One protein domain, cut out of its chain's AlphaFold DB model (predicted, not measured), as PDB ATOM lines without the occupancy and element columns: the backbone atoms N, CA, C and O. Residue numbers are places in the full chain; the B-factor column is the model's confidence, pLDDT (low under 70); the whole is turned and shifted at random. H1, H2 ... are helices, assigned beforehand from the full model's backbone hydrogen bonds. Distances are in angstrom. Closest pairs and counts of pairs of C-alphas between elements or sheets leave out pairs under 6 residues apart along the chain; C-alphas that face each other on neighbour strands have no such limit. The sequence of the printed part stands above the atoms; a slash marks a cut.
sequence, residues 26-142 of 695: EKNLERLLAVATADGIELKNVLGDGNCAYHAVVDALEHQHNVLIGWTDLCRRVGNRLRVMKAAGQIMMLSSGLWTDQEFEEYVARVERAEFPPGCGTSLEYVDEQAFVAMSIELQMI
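This is residues 26 to 142 of the 695 residues of an uncharacterized protein of Apiotrichum porosum (UniProt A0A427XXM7). A long helix, H3, makes the core: H4 folds back along it as a helical hairpin, H5 crosses it near its middle, and H2 meets its first turns. H1 is a separate arm at one end of the length, joined to this body by a long link and packed on no other helix, and residues 117 to 122 of the H4 to H5 loop stick out. The printed part has 117 residues with five named helices, H1 to H5 in order, and no named strand; the class is all helix, with 66 residues in the named helices. The whole is only just loose, close to compact, with a radius of gyration of the C-alphas of 16.3 A and spans of 48 by 35 by 29 A.

H1, residues 26 to 38, is apart from H2, residues 52 to 65. H2 touches H3, residues 71 to 87, with residues 54 to 58 alone, on residues 71 to 75 of H3. Their closest C-alphas are those of Tyr 54 and Trp 71, 5.5 A apart, and their lines are about perpendicular at 77 degrees. H3 and H4, residues 101 to 111, touch as a hairpin, at a shallow tilt of 22 degrees, opposite ways; their closest C-alphas, of Gly 79 and Val 108, are 5.2 A apart. H5, residues 129 to 139, touches H3 about perpendicular at 78 degrees; their closest C-alphas, of Val 78 and Met 135, are 5.4 A apart. H3 is the hub, touching 3 helices, and the packing is mostly crossed, but only just, with 1 of 3 touching pairs at a shallow tilt. H4 and H5 are close but not clearly touching, with the C-alphas of Val 111 and Ala 131 7.2 A apart. H2 and H5 are near each other, with 9 pairs of C-alphas within 10 A. In H1, H2, H3, H4 and H5 every O i to N i+4 pair is within hydrogen-bond range.

H1 begins at C-alpha 26, (140.802, 187.250, 186.435), and is 17.8 A long. H2 is 19.0 A long. H3, the longest at 17 residues and 24.5 A, begins at C-alpha 71, (137.745, 171.574, 209.190). H4 is 15.4 A long. H5 is 15.2 A long and ends at C-alpha 139, (148.035, 164.519, 209.285).

The C-alphas farthest apart, of Ala 38 and Thr 100, are 49.0 A apart. The printed part has no cut. The links H1 to H2, H3 to H4 and H4 to H5 are long, and H2 to H3 is tight. The mean pLDDT of the printed part is 80.4; residues 26 to 39, 41, 92 to 97 and 114 to 125 are under 70.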
ATOM      1  N   GLU A  26     141.450 188.239 187.306       57.16
ATOM      2  CA  GLU A  26     140.802 187.250 186.435       57.16
ATOM      3  C   GLU A  26     141.779 186.636 185.434       57.16
ATOM      4  O   GLU A  26     141.705 185.451 185.149       57.16
ATOM      5  N   LYS A  27     142.741 187.422 184.948       61.28
ATOM      6  CA  LYS A  27     143.683 187.012 183.910       61.28
ATOM      7  C   LYS A  27     144.945 186.351 184.477       61.28
ATOM      8  O   LYS A  27     145.549 185.527 183.794       61.28
ATOM      9  N   ASN A  28     145.316 186.651 185.724       58.00
ATOM     10  CA  ASN A  28     146.275 185.842 186.482       58.00
ATOM     11  C   ASN A  28     145.664 184.488 186.853       58.00
ATOM     12  O   ASN A  28     146.312 183.469 186.641       58.00
ATOM     13  N   LEU A  29     144.412 184.467 187.318       62.12
ATOM     14  CA  LEU A  29     143.681 183.235 187.610       62.12
ATOM     15  C   LEU A  29     143.483 182.387 186.349       62.12
ATOM     16  O   LEU A  29     143.764 181.201 186.382       62.12
ATOM     17  N   GLU A  30     143.081 182.981 185.223       66.44
ATOM     18  CA  GLU A  30     142.926 182.287 183.936       66.44
ATOM     19  C   GLU A  30     144.249 181.680 183.450       66.44
ATOM     20  O   GLU A  30     144.271 180.561 182.947       66.44
ATOM     21  N   ARG A  31     145.375 182.378 183.641       64.06
ATOM     22  CA  ARG A  31     146.704 181.849 183.303       64.06
ATOM     23  C   ARG A  31     147.163 180.760 184.255       64.06
ATOM     24  O   ARG A  31     147.736 179.784 183.792       64.06
ATOM     25  N   LEU A  32     146.917 180.920 185.553       63.50
ATOM     26  CA  LEU A  32     147.231 179.898 186.543       63.50
ATOM     27  C   LEU A  32     146.402 178.641 186.280       63.50
ATOM     28  O   LEU A  32     146.959 177.555 186.243       63.50
ATOM     29  N   LEU A  33     145.105 178.803 186.002       63.75
ATOM     30  CA  LEU A  33     144.213 177.738 185.554       63.75
ATOM     31  C   LEU A  33     144.731 177.101 184.268       63.75
ATOM     32  O   LEU A  33     144.748 175.884 184.179       63.75
ATOM     33  N   ALA A  34     145.182 177.885 183.287       63.00
ATOM     34  CA  ALA A  34     145.709 177.349 182.036       63.00
ATOM     35  C   ALA A  34     147.001 176.537 182.235       63.00
ATOM     36  O   ALA A  34     147.140 175.486 181.616       63.00
ATOM     37  N   VAL A  35     147.919 176.994 183.096       61.09
ATOM     38  CA  VAL A  35     149.151 176.263 183.444       61.09
ATOM     39  C   VAL A  35     148.815 175.006 184.240       61.09
ATOM     40  O   VAL A  35     149.203 173.916 183.843       61.09
ATOM     41  N   ALA A  36     148.013 175.139 185.297       61.97
ATOM     42  CA  ALA A  36     147.585 174.020 186.122       61.97
ATOM     43  C   ALA A  36     146.864 172.954 185.279       61.97
ATOM     44  O   ALA A  36     147.251 171.794 185.292       61.97
ATOM     45  N   THR A  37     145.907 173.353 184.435       63.38
ATOM     46  CA  THR A  37     145.170 172.431 183.553       63.38
ATOM     47  C   THR A  37     146.089 171.754 182.533       63.38
ATOM     48  O   THR A  37     145.899 170.574 182.240       63.38
ATOM     49  N   ALA A  38     147.086 172.464 181.990       65.31
ATOM     50  CA  ALA A  38     148.062 171.874 181.073       65.31
ATOM     51  C   ALA A  38     148.922 170.793 181.753       65.31
ATOM     52  O   ALA A  38     149.254 169.795 181.113       65.31
ATOM     53  N   ASP A  39     149.193 170.959 183.049       63.44
ATOM     54  CA  ASP A  39     149.957 170.023 183.879       63.44
ATOM     55  C   ASP A  39     149.084 168.944 184.554       63.44
ATOM     56  O   ASP A  39     149.591 168.116 185.309       63.44
ATOM     57  N   GLY A  40     147.772 168.927 184.290       73.00
ATOM     58  CA  GLY A  40     146.829 168.002 184.934       73.00
ATOM     59  C   GLY A  40     146.531 168.329 186.403       73.00
ATOM     60  O   GLY A  40     146.049 167.475 187.139       73.00
ATOM     61  N   ILE A  41     146.820 169.557 186.831       69.00
ATOM     62  CA  ILE A  41     146.574 170.090 188.168       69.00
ATOM     63  C   ILE A  41     145.216 170.800 188.173       69.00
ATOM     64  O   ILE A  41     144.988 171.751 187.422       69.00
ATOM     65  N   GLU A  42     144.309 170.361 189.042       75.69
ATOM     66  CA  GLU A  42     143.004 170.996 189.217       75.69
ATOM     67  C   GLU A  42     143.076 172.075 190.304       75.69
ATOM     68  O   GLU A  42     143.369 171.789 191.462       75.69
ATOM     69  N   LEU A  43     142.782 173.330 189.945       76.56
ATOM     70  CA  LEU A  43     142.639 174.397 190.935       76.56
ATOM     71  C   LEU A  43     141.223 174.379 191.507       76.56
ATOM     72  O   LEU A  43     140.257 174.658 190.791       76.56
ATOM     73  N   LYS A  44     141.105 174.140 192.813       80.50
ATOM     74  CA  LYS A  44     139.815 174.126 193.503       80.50
ATOM     75  C   LYS A  44     139.681 175.276 194.485       80.50
ATOM     76  O   LYS A  44     140.452 175.391 195.424       80.50
ATOM     77  N   ASN A  45     138.674 176.119 194.272       83.12
ATOM     78  CA  ASN A  45     138.399 177.244 195.159       83.12
ATOM     79  C   ASN A  45     137.727 176.771 196.450       83.12
ATOM     80  O   ASN A  45     136.737 176.042 196.408       83.12
ATOM     81  N   VAL A  46     138.211 177.281 197.578       87.31
ATOM     82  CA  VAL A  46     137.628 177.064 198.907       87.31
ATOM     83  C   VAL A  46     137.051 178.352 199.490       87.31
ATOM     84  O   VAL A  46     137.290 179.450 198.980       87.31
ATOM     85  N   LEU A  47     136.262 178.222 200.558       83.44
ATOM     86  CA  LEU A  47     135.641 179.352 201.247       83.44
ATOM     87  C   LEU A  47     136.708 180.266 201.868       83.44
ATOM     88  O   LEU A  47     137.532 179.823 202.659       83.44
ATOM     89  N   GLY A  48     136.672 181.554 201.518       83.25
ATOM     90  CA  GLY A  48     137.571 182.594 202.028       83.25
ATOM     91  C   GLY A  48     137.097 183.217 203.344       83.25
ATOM     92  O   GLY A  48     136.972 184.435 203.425       83.25
ATOM     93  N   ASP A  49     136.784 182.401 204.347       82.12
ATOM     94  CA  ASP A  49     136.211 182.820 205.638       82.12
ATOM     95  C   ASP A  49     137.255 182.993 206.760       82.12
ATOM     96  O   ASP A  49     136.894 183.090 207.928       82.12
ATOM     97  N   GLY A  50     138.546 183.029 206.415       82.75
ATOM     98  CA  GLY A  50     139.667 183.017 207.367       82.75
ATOM     99  C   GLY A  50     140.172 181.610 207.697       82.75
ATOM    100  O   GLY A  50     141.352 181.451 207.988       82.75
ATOM    101  N   ASN A  51     139.338 180.580 207.520       88.69
ATOM    102  CA  ASN A  51     139.698 179.169 207.698       88.69
ATOM    103  C   ASN A  51     140.013 178.469 206.368       88.69
ATOM    104  O   ASN A  51     140.092 177.245 206.291       88.69
ATOM    105  N   CYS A  52     140.220 179.241 205.306       90.12
ATOM    106  CA  CYS A  52     140.491 178.784 203.945       90.12
ATOM    107  C   CYS A  52     141.640 177.768 203.837       90.12
ATOM    108  O   CYS A  52     141.535 176.828 203.055       90.12
ATOM    109  N   ALA A  53     142.695 177.894 204.647       91.25
ATOM    110  CA  ALA A  53     143.759 176.892 204.700       91.25
ATOM    111  C   ALA A  53     143.246 175.527 205.200       91.25
ATOM    112  O   ALA A  53     143.531 174.504 204.582       91.25
ATOM    113  N   TYR A  54     142.428 175.502 206.258       93.88
ATOM    114  CA  TYR A  54     141.804 174.269 206.746       93.88
ATOM    115  C   TYR A  54     140.805 173.703 205.741       93.88
ATOM    116  O   TYR A  54     140.816 172.499 205.504       93.88
ATOM    117  N   HIS A  55     139.985 174.555 205.115       92.38
ATOM    118  CA  HIS A  55     139.067 174.125 204.056       92.38
ATOM    119  C   HIS A  55     139.817 173.469 202.898       92.38
ATOM    120  O   HIS A  55     139.385 172.427 202.428       92.38
ATOM    121  N   ALA A  56     140.952 174.028 202.468       91.56
ATOM    122  CA  ALA A  56     141.767 173.453 201.395       91.56
ATOM    123  C   ALA A  56     142.319 172.072 201.746       91.56
ATOM    124  O   ALA A  56     142.300 171.166 200.919       91.56
ATOM    125  N   VAL A  57     142.787 171.905 202.982       92.75
ATOM    126  CA  VAL A  57     143.359 170.640 203.449       92.75
ATOM    127  C   VAL A  57     142.273 169.585 203.616       92.75
ATOM    128  O   VAL A  57     142.438 168.460 203.158       92.75
ATOM    129  N   VAL A  58     141.144 169.943 204.229       93.50
ATOM    130  CA  VAL A  58     139.998 169.041 204.379       93.50
ATOM    131  C   VAL A  58     139.437 168.629 203.031       93.50
ATOM    132  O   VAL A  58     139.170 167.452 202.822       93.50
ATOM    133  N   ASP A  59     139.303 169.574 202.107       91.12
ATOM    134  CA  ASP A  59     138.812 169.278 200.773       91.12
ATOM    135  C   ASP A  59     139.739 168.295 200.040       91.12
ATOM    136  O   ASP A  59     139.256 167.317 199.466       91.12
ATOM    137  N   ALA A  60     141.061 168.481 200.148       88.06
ATOM    138  CA  ALA A  60     142.041 167.533 199.622       88.06
ATOM    139  C   ALA A  60     141.923 166.149 200.291       88.06
ATOM    140  O   ALA A  60     141.882 165.138 199.597       88.06
ATOM    141  N   LEU A  61     141.794 166.090 201.620       88.94
ATOM    142  CA  LEU A  61     141.632 164.839 202.374       88.94
ATOM    143  C   LEU A  61     140.352 164.076 202.009       88.94
ATOM    144  O   LEU A  61     140.386 162.855 201.844       88.94
ATOM    145  N   GLU A  62     139.231 164.781 201.865       88.50
ATOM    146  CA  GLU A  62     137.942 164.181 201.526       88.50
ATOM    147  C   GLU A  62     137.960 163.617 200.103       88.50
ATOM    148  O   GLU A  62     137.543 162.481 199.885       88.50
ATOM    149  N   HIS A  63     138.496 164.370 199.139       83.44
ATOM    150  CA  HIS A  63     138.468 163.973 197.730       83.44
ATOM    151  C   HIS A  63     139.547 162.949 197.369       83.44
ATOM    152  O   HIS A  63     139.308 162.112 196.502       83.44
ATOM    153  N   GLN A  64     140.722 163.005 198.003       76.81
ATOM    154  CA  GLN A  64     141.871 162.173 197.619       76.81
ATOM    155  C   GLN A  64     142.037 160.956 198.521       76.81
ATOM    156  O   GLN A  64     142.368 159.873 198.050       76.81
ATOM    157  N   HIS A  65     141.777 161.112 199.818       76.00
ATOM    158  CA  HIS A  65     142.021 160.058 200.802       76.00
ATOM    159  C   HIS A  65     140.731 159.441 201.346       76.00
ATOM    160  O   HIS A  65     140.795 158.520 202.159       76.00
ATOM    161  N   ASN A  66     139.561 159.927 200.906       82.75
ATOM    162  CA  ASN A  66     138.253 159.530 201.432       82.75
ATOM    163  C   ASN A  66     138.189 159.671 202.969       82.75
ATOM    164  O   ASN A  66     137.516 158.906 203.666       82.75
ATOM    165  N   VAL A  67     138.941 160.639 203.510       82.00
ATOM    166  CA  VAL A  67     139.007 160.935 204.942       82.00
ATOM    167  C   VAL A  67     138.025 162.058 205.235       82.00
ATOM    168  O   VAL A  67     138.272 163.225 204.944       82.00
ATOM    169  N   LEU A  68     136.905 161.698 205.855       85.38
ATOM    170  CA  LEU A  68     135.901 162.651 206.316       85.38
ATOM    171  C   LEU A  68     136.341 163.262 207.650       85.38
ATOM    172  O   LEU A  68     136.045 162.732 208.723       85.38
ATOM    173  N   ILE A  69     137.054 164.384 207.580       87.75
ATOM    174  CA  ILE A  69     137.378 165.219 208.738       87.75
ATOM    175  C   ILE A  69     136.760 166.603 208.557       87.75
ATOM    176  O   ILE A  69     136.972 167.258 207.547       87.75
ATOM    177  N   GLY A  70     135.984 167.077 209.531       90.19
ATOM    178  CA  GLY A  70     135.510 168.459 209.498       90.19
ATOM    179  C   GLY A  70     136.678 169.426 209.698       90.19
ATOM    180  O   GLY A  70     137.549 169.176 210.528       90.19
ATOM    181  N   TRP A  71     136.690 170.565 209.005       91.69
ATOM    182  CA  TRP A  71     137.745 171.574 209.190       91.69
ATOM    183  C   TRP A  71     137.828 172.059 210.648       91.69
ATOM    184  O   TRP A  71     138.921 172.284 211.155       91.69
ATOM    185  N   THR A  72     136.703 172.102 211.372       91.69
ATOM    186  CA  THR A  72     136.668 172.420 212.813       91.69
ATOM    187  C   THR A  72     137.328 171.348 213.680       91.69
ATOM    188  O   THR A  72     137.933 171.666 214.706       91.69
ATOM    189  N   ASP A  73     137.220 170.075 213.288       93.81
ATOM    190  CA  ASP A  73     137.939 168.980 213.938       93.81
ATOM    191  C   ASP A  73     139.433 169.081 213.631       93.81
ATOM    192  O   ASP A  73     140.245 168.881 214.534       93.81
ATOM    193  N   LEU A  74     139.802 169.451 212.399       94.44
ATOM    194  CA  LEU A  74     141.193 169.694 212.027       94.44
ATOM    195  C   LEU A  74     141.802 170.840 212.853       94.44
ATOM    196  O   LEU A  74     142.868 170.637 213.423       94.44
ATOM    197  N   CYS A  75     141.114 171.976 213.030       94.31
ATOM    198  CA  CYS A  75     141.567 173.068 213.910       94.31
ATOM    199  C   CYS A  75     141.876 172.570 215.332       94.31
ATOM    200  O   CYS A  75     142.945 172.845 215.877       94.31
ATOM    201  N   ARG A  76     140.962 171.787 215.928       95.06
ATOM    202  CA  ARG A  76     141.142 171.198 217.269       95.06
ATOM    203  C   ARG A  76     142.327 170.235 217.333       95.06
ATOM    204  O   ARG A  76     143.072 170.228 218.311       95.06
ATOM    205  N   ARG A  77     142.529 169.419 216.298       96.06
ATOM    206  CA  ARG A  77     143.678 168.507 216.226       96.06
ATOM    207  C   ARG A  77     144.997 169.260 216.082       96.06
ATOM    208  O   ARG A  77     145.951 168.933 216.780       96.06
ATOM    209  N   VAL A  78     145.030 170.308 215.260       95.38
ATOM    210  CA  VAL A  78     146.196 171.188 215.116       95.38
ATOM    211  C   VAL A  78     146.525 171.881 216.438       95.38
ATOM    212  O   VAL A  78     147.684 171.888 216.843       95.38
ATOM    213  N   GLY A  79     145.525 172.377 217.171       95.38
ATOM    214  CA  GLY A  79     145.736 172.951 218.500       95.38
ATOM    215  C   GLY A  79     146.330 171.961 219.505       95.38
ATOM    216  O   GLY A  79     147.331 172.253 220.164       95.38
ATOM    217  N   ASN A  80     145.800 170.736 219.559       96.50
ATOM    218  CA  ASN A  80     146.391 169.657 220.355       96.50
ATOM    219  C   ASN A  80     147.824 169.331 219.925       96.50
ATOM    220  O   ASN A  80     148.695 169.142 220.778       96.50
ATOM    221  N   ARG A  81     148.093 169.304 218.615       96.38
ATOM    222  CA  ARG A  81     149.429 169.045 218.082       96.38
ATOM    223  C   ARG A  81     150.421 170.125 218.489       96.38
ATOM    224  O   ARG A  81     151.525 169.786 218.905       96.38
ATOM    225  N   LEU A  82     150.022 171.395 218.452       94.81
ATOM    226  CA  LEU A  82     150.833 172.498 218.961       94.81
ATOM    227  C   LEU A  82     151.180 172.267 220.436       94.81
ATOM    228  O   LEU A  82     152.352 172.310 220.795       94.81
ATOM    229  N   ARG A  83     150.217 171.931 221.303       94.81
ATOM    230  CA  ARG A  83     150.520 171.646 222.722       94.81
ATOM    231  C   ARG A  83     151.557 170.526 222.886       94.81
ATOM    232  O   ARG A  83     152.483 170.664 223.687       94.81
ATOM    233  N   VAL A  84     151.452 169.454 222.095       95.00
ATOM    234  CA  VAL A  84     152.431 168.349 222.080       95.00
ATOM    235  C   VAL A  84     153.810 168.827 221.623       95.00
ATOM    236  O   VAL A  84     154.805 168.546 222.288       95.00
ATOM    237  N   MET A  85     153.877 169.587 220.529       92.12
ATOM    238  CA  MET A  85     155.131 170.156 220.032       92.12
ATOM    239  C   MET A  85     155.777 171.066 221.081       92.12
ATOM    240  O   MET A  85     156.995 171.038 221.246       92.12
ATOM    241  N   LYS A  86     154.984 171.850 221.825       91.19
ATOM    242  CA  LYS A  86     155.504 172.715 222.889       91.19
ATOM    243  C   LYS A  86     156.108 171.896 224.017       91.19
ATOM    244  O   LYS A  86     157.230 172.176 224.433       91.19
ATOM    245  N   ALA A  87     155.386 170.881 224.490       90.00
ATOM    246  CA  ALA A  87     155.860 169.992 225.545       90.00
ATOM    247  C   ALA A  87     157.152 169.257 225.144       90.00
ATOM    248  O   ALA A  87     158.012 169.017 225.987       90.00
ATOM    249  N   ALA A  88     157.311 168.952 223.854       89.00
ATOM    250  CA  ALA A  88     158.519 168.354 223.294       89.00
ATOM    251  C   ALA A  88     159.658 169.361 223.028       89.00
ATOM    252  O   ALA A  88     160.727 168.957 222.575       89.00
ATOM    253  N   GLY A  89     159.451 170.664 223.261       86.81
ATOM    254  CA  GLY A  89     160.423 171.711 222.929       86.81
ATOM    255  C   GLY A  89     160.639 171.904 221.420       86.81
ATOM    256  O   GLY A  89     161.663 172.441 221.013       86.81
ATOM    257  N   GLN A  90     159.696 171.453 220.589       82.12
ATOM    258  CA  GLN A  90     159.779 171.453 219.123       82.12
ATOM    259  C   GLN A  90     159.143 172.684 218.470       82.12
ATOM    260  O   GLN A  90     159.245 172.863 217.257       82.12
ATOM    261  N   ILE A  91     158.472 173.541 219.240       76.44
ATOM    262  CA  ILE A  91     157.948 174.790 218.692       76.44
ATOM    263  C   ILE A  91     159.093 175.785 218.529       76.44
ATOM    264  O   ILE A  91     159.503 176.456 219.475       76.44
ATOM    265  N   MET A  92     159.558 175.928 217.290       62.88
ATOM    266  CA  MET A  92     160.410 177.036 216.877       62.88
ATOM    267  C   MET A  92     159.529 178.249 216.589       62.88
ATOM    268  O   MET A  92     158.973 178.378 215.500       62.88
ATOM    269  N   MET A  93     159.321 179.122 217.570       60.06
ATOM    270  CA  MET A  93     158.562 180.354 217.334       60.06
ATOM    271  C   MET A  93     159.387 181.349 216.552       60.06
ATOM    272  O   MET A  93     160.269 182.020 217.083       60.06
ATOM    273  N   LEU A  94     159.058 181.430 215.267       52.25
ATOM    274  CA  LEU A  94     159.821 182.105 214.230       52.25
ATOM    275  C   LEU A  94     159.964 183.625 214.419       52.25
ATOM    276  O   LEU A  94     160.671 184.240 213.629       52.25
ATOM    277  N   SER A  95     159.359 184.273 215.430       46.00
ATOM    278  CA  SER A  95     159.385 185.747 215.452       46.00
ATOM    279  C   SER A  95     159.221 186.524 216.769       46.00
ATOM    280  O   SER A  95     159.307 187.752 216.716       46.00
ATOM    281  N   SER A  96     159.013 185.931 217.953       44.00
ATOM    282  CA  SER A  96     158.740 186.771 219.146       44.00
ATOM    283  C   SER A  96     159.097 186.163 220.505       44.00
ATOM    284  O   SER A  96     158.256 186.063 221.386       44.00
ATOM    285  N   GLY A  97     160.369 185.822 220.714       58.97
ATOM    286  CA  GLY A  97     160.864 185.437 222.043       58.97
ATOM    287  C   GLY A  97     160.213 184.173 222.621       58.97
ATOM    288  O   GLY A  97     159.450 183.475 221.957       58.97
ATOM    289  N   LEU A  98     160.561 183.850 223.867       70.44
ATOM    290  CA  LEU A  98     159.900 182.785 224.622       70.44
ATOM    291  C   LEU A  98     158.502 183.284 225.003       70.44
ATOM    292  O   LEU A  98     158.392 184.169 225.848       70.44
ATOM    293  N   TRP A  99     157.450 182.746 224.383       81.62
ATOM    294  CA  TRP A  99     156.088 182.974 224.869       81.62
ATOM    295  C   TRP A  99     155.968 182.369 226.257       81.62
ATOM    296  O   TRP A  99     156.439 181.261 226.526       81.62
ATOM    297  N   THR A 100     155.291 183.099 227.127       88.88
ATOM    298  CA  THR A 100     154.786 182.547 228.375       88.88
ATOM    299  C   THR A 100     153.796 181.418 228.094       88.88
ATOM    300  O   THR A 100     153.218 181.309 227.006       88.88
ATOM    301  N   ASP A 101     153.555 180.568 229.095       90.06
ATOM    302  CA  ASP A 101     152.561 179.503 228.955       90.06
ATOM    303  C   ASP A 101     151.172 180.035 228.605       90.06
ATOM    304  O   ASP A 101     150.472 179.435 227.793       90.06
ATOM    305  N   GLN A 102     150.836 181.206 229.143       92.75
ATOM    306  CA  GLN A 102     149.589 181.892 228.860       92.75
ATOM    307  C   GLN A 102     149.507 182.388 227.410       92.75
ATOM    308  O   GLN A 102     148.529 182.094 226.733       92.75
ATOM    309  N   GLU A 103     150.525 183.096 226.909       90.56
ATOM    310  CA  GLU A 103     150.536 183.607 225.526       90.56
ATOM    311  C   GLU A 103     150.431 182.476 224.497       90.56
ATOM    312  O   GLU A 103     149.773 182.618 223.463       90.56
ATOM    313  N   PHE A 104     151.041 181.330 224.803       92.38
ATOM    314  CA  PHE A 104     150.921 180.139 223.979       92.38
ATOM    315  C   PHE A 104     149.518 179.541 223.987       92.38
ATOM    316  O   PHE A 104     148.987 179.266 222.916       92.38
ATOM    317  N   GLU A 105     148.890 179.352 225.148       93.81
ATOM    318  CA  GLU A 105     147.515 178.838 225.174       93.81
ATOM    319  C   GLU A 105     146.531 179.828 224.541       93.81
ATOM    320  O   GLU A 105     145.588 179.413 223.872       93.81
ATOM    321  N   GLU A 106     146.779 181.134 224.650       91.88
ATOM    322  CA  GLU A 106     146.018 182.147 223.918       91.88
ATOM    323  C   GLU A 106     146.197 182.017 222.400       91.88
ATOM    324  O   GLU A 106     145.233 182.209 221.660       91.88
ATOM    325  N   TYR A 107     147.396 181.681 221.916       91.19
ATOM    326  CA  TYR A 107     147.622 181.356 220.507       91.19
ATOM    327  C   TYR A 107     146.925 180.064 220.090       91.19
ATOM    328  O   TYR A 107     146.230 180.059 219.078       91.19
ATOM    329  N   VAL A 108     147.029 178.990 220.870       93.50
ATOM    330  CA  VAL A 108     146.337 177.738 220.547       93.50
ATOM    331  C   VAL A 108     144.821 177.955 220.517       93.50
ATOM    332  O   VAL A 108     144.160 177.512 219.585       93.50
ATOM    333  N   ALA A 109     144.270 178.737 221.446       92.25
ATOM    334  CA  ALA A 109     142.855 179.108 221.448       92.25
ATOM    335  C   ALA A 109     142.437 179.992 220.253       92.25
ATOM    336  O   ALA A 109     141.246 180.076 219.947       92.25
ATOM    337  N   ARG A 110     143.382 180.679 219.592       89.44
ATOM    338  CA  ARG A 110     143.164 181.339 218.290       89.44
ATOM    339  C   ARG A 110     143.119 180.313 217.159       89.44
ATOM    340  O   ARG A 110     142.175 180.293 216.383       89.44
ATOM    341  N   VAL A 111     144.088 179.401 217.121       91.81
ATOM    342  CA  VAL A 111     144.178 178.335 216.107       91.81
ATOM    343  C   VAL A 111     142.965 177.392 216.149       91.81
ATOM    344  O   VAL A 111     142.462 176.983 215.105       91.81
ATOM    345  N   GLU A 112     142.469 177.062 217.343       92.62
ATOM    346  CA  GLU A 112     141.316 176.176 217.551       92.62
ATOM    347  C   GLU A 112     139.962 176.859 217.308       92.62
ATOM    348  O   GLU A 112     138.921 176.192 217.320       92.62
ATOM    349  N   ARG A 113     139.943 178.183 217.121       86.00
ATOM    350  CA  ARG A 113     138.707 178.955 217.025       86.00
ATOM    351  C   ARG A 113     138.022 178.677 215.687       86.00
ATOM    352  O   ARG A 113     138.359 179.248 214.659       86.00
ATOM    353  N   ALA A 114     137.028 177.792 215.724       68.00
ATOM    354  CA  ALA A 114     136.215 177.465 214.561       68.00
ATOM    355  C   ALA A 114     135.387 178.674 214.095       68.00
ATOM    356  O   ALA A 114     135.392 179.040 212.926       68.00
ATOM    357  N   GLU A 115     134.685 179.333 215.010       64.69
ATOM    358  CA  GLU A 115     133.746 180.395 214.660       64.69
ATOM    359  C   GLU A 115     134.295 181.764 215.052       64.69
ATOM    360  O   GLU A 115     134.692 181.992 216.198       64.69
ATOM    361  N   PHE A 116     134.258 182.710 214.111       62.91
ATOM    362  CA  PHE A 116     134.364 184.122 214.450       62.91
ATOM    363  C   PHE A 116     133.070 184.526 215.161       62.91
ATOM    364  O   PHE A 116     131.999 184.421 214.555       62.91
ATOM    365  N   PRO A 117     133.120 185.008 216.418       55.28
ATOM    366  CA  PRO A 117     131.929 185.524 217.066       55.28
ATOM    367  C   PRO A 117     131.348 186.643 216.190       55.28
ATOM    368  O   PRO A 117     132.085 187.580 215.848       55.28
ATOM    369  N   PRO A 118     130.059 186.584 215.809       48.53
ATOM    370  CA  PRO A 118     129.447 187.648 215.030       48.53
ATOM    371  C   PRO A 118     129.584 188.968 215.802       48.53
ATOM    372  O   PRO A 118     129.071 189.109 216.909       48.53
ATOM    373  N   GLY A 119     130.326 189.923 215.233       51.19
ATOM    374  CA  GLY A 119     130.596 191.229 215.847       51.19
ATOM    375  C   GLY A 119     132.023 191.451 216.360       51.19
ATOM    376  O   GLY A 119     132.351 192.583 216.717       51.19
ATOM    377  N   CYS A 120     132.907 190.446 216.339       47.69
ATOM    378  CA  CYS A 120     134.342 190.689 216.525       47.69
ATOM    379  C   CYS A 120     134.922 191.338 215.260       47.69
ATOM    380  O   CYS A 120     135.376 190.664 214.343       47.69
ATOM    381  N   GLY A 121     134.917 192.673 215.203       46.28
ATOM    382  CA  GLY A 121     135.563 193.476 214.153       46.28
ATOM    383  C   GLY A 121     137.100 193.418 214.161       46.28
ATOM    384  O   GLY A 121     137.756 194.350 213.704       46.28
ATOM    385  N   THR A 122     137.686 192.363 214.722       44.31
ATOM    386  CA  THR A 122     139.126 192.162 214.856       44.31
ATOM    387  C   THR A 122     139.546 191.025 213.940       44.31
ATOM    388  O   THR A 122     139.156 189.891 214.181       44.31
ATOM    389  N   SER A 123     140.288 191.392 212.888       56.09
ATOM    390  CA  SER A 123     141.165 190.572 212.035       56.09
ATOM    391  C   SER A 123     140.821 189.086 211.907       56.09
ATOM    392  O   SER A 123     140.994 188.334 212.862       56.09
ATOM    393  N   LEU A 124     140.472 188.658 210.688       58.78
ATOM    394  CA  LEU A 124     140.539 187.251 210.286       58.78
ATOM    395  C   LEU A 124     141.864 186.656 210.793       58.78
ATOM    396  O   LEU A 124     142.940 187.171 210.478       58.78
ATOM    397  N   GLU A 125     141.772 185.646 211.654       67.94
ATOM    398  CA  GLU A 125     142.933 184.911 212.144       67.94
ATOM    399  C   GLU A 125     143.318 183.915 211.056       67.94
ATOM    400  O   GLU A 125     142.601 182.957 210.787       67.94
ATOM    401  N   TYR A 126     144.419 184.210 210.373       80.88
ATOM    402  CA  TYR A 126     144.947 183.368 209.310       80.88
ATOM    403  C   TYR A 126     145.862 182.296 209.896       80.88
ATOM    404  O   TYR A 126     146.614 182.559 210.836       80.88
ATOM    405  N   VAL A 127     145.815 181.103 209.302       87.38
ATOM    406  CA  VAL A 127     146.774 180.026 209.572       87.38
ATOM    407  C   VAL A 127     148.178 180.534 209.254       87.38
ATOM    408  O   VAL A 127     148.444 180.981 208.138       87.38
ATOM    409  N   ASP A 128     149.055 180.489 210.250       88.44
ATOM    410  CA  ASP A 128     150.464 180.826 210.105       88.44
ATOM    411  C   ASP A 128     151.314 179.570 209.858       88.44
ATOM    412  O   ASP A 128     150.834 178.434 209.854       88.44
ATOM    413  N   GLU A 129     152.608 179.777 209.630       87.69
ATOM    414  CA  GLU A 129     153.564 178.709 209.325       87.69
ATOM    415  C   GLU A 129     153.617 177.638 210.425       87.69
ATOM    416  O   GLU A 129     153.773 176.454 210.130       87.69
ATOM    417  N   GLN A 130     153.432 178.019 211.693       88.88
ATOM    418  CA  GLN A 130     153.425 177.065 212.800       88.88
ATOM    419  C   GLN A 130     152.205 176.160 212.772       88.88
ATOM    420  O   GLN A 130     152.337 174.950 212.957       88.88
ATOM    421  N   ALA A 131     151.030 176.729 212.511       91.94
ATOM    422  CA  ALA A 131     149.820 175.952 212.336       91.94
ATOM    423  C   ALA A 131     149.931 175.023 211.114       91.94
ATOM    424  O   ALA A 131     149.491 173.878 211.202       91.94
ATOM    425  N   PHE A 132     150.596 175.435 210.024       92.44
ATOM    426  CA  PHE A 132     150.897 174.539 208.895       92.44
ATOM    427  C   PHE A 132     151.830 173.382 209.272       92.44
ATOM    428  O   PHE A 132     151.569 172.246 208.884       92.44
ATOM    429  N   VAL A 133     152.888 173.631 210.050       91.50
ATOM    430  CA  VAL A 133     153.789 172.565 210.528       91.50
ATOM    431  C   VAL A 133     153.064 171.616 211.484       91.50
ATOM    432  O   VAL A 133     153.194 170.400 211.383       91.50
ATOM    433  N   ALA A 134     152.260 172.143 212.404       94.44
ATOM    434  CA  ALA A 134     151.449 171.305 213.277       94.44
ATOM    435  C   ALA A 134     150.435 170.479 212.471       94.44
ATOM    436  O   ALA A 134     150.247 169.298 212.745       94.44
ATOM    437  N   MET A 135     149.833 171.058 211.436       95.06
ATOM    438  CA  MET A 135     148.913 170.359 210.543       95.06
ATOM    439  C   MET A 135     149.593 169.248 209.740       95.06
ATOM    440  O   MET A 135     149.046 168.152 209.654       95.06
ATOM    441  N   SER A 136     150.791 169.491 209.205       94.00
ATOM    442  CA  SER A 136     151.552 168.486 208.455       94.00
ATOM    443  C   SER A 136     151.921 167.287 209.335       94.00
ATOM    444  O   SER A 136     151.719 166.138 208.945       94.00
ATOM    445  N   ILE A 137     152.367 167.542 210.571       93.62
ATOM    446  CA  ILE A 137     152.692 166.495 211.550       93.62
ATOM    447  C   ILE A 137     151.434 165.736 211.982       93.62
ATOM    448  O   ILE A 137     151.462 164.511 212.082       93.62
ATOM    449  N   GLU A 138     150.342 166.448 212.259       94.81
ATOM    450  CA  GLU A 138     149.088 165.846 212.717       94.81
ATOM    451  C   GLU A 138     148.472 164.921 211.669       94.81
ATOM    452  O   GLU A 138     147.963 163.856 212.013       94.81
ATOM    453  N   LEU A 139     148.544 165.312 210.399       92.94
ATOM    454  CA  LEU A 139     148.035 164.519 209.285       92.94
ATOM    455  C   LEU A 139     149.035 163.472 208.787       92.94
ATOM    456  O   LEU A 139     148.647 162.607 208.012       92.94
ATOM    457  N   GLN A 140     150.297 163.535 209.227       93.31
ATOM    458  CA  GLN A 140     151.407 162.747 208.676       93.31
ATOM    459  C   GLN A 140     151.559 162.941 207.160       93.31
ATOM    460  O   GLN A 140     151.815 162.002 206.408       93.31
ATOM    461  N   MET A 141     151.404 164.185 206.715       89.56
ATOM    462  CA  MET A 141     151.459 164.567 205.309       89.56
ATOM    463  C   MET A 141     152.454 165.694 205.117       89.56
ATOM    464  O   MET A 141     152.556 166.605 205.934       89.56
ATOM    465  N   ILE A 142     153.154 165.677 203.990       86.19
ATOM    466  CA  ILE A 142     153.877 166.861 203.533       86.19
ATOM    467  C   ILE A 142     152.829 167.852 203.022       86.19
ATOM    468  O   ILE A 142     151.912 167.444 202.318       86.19
TER     469      ILE A 142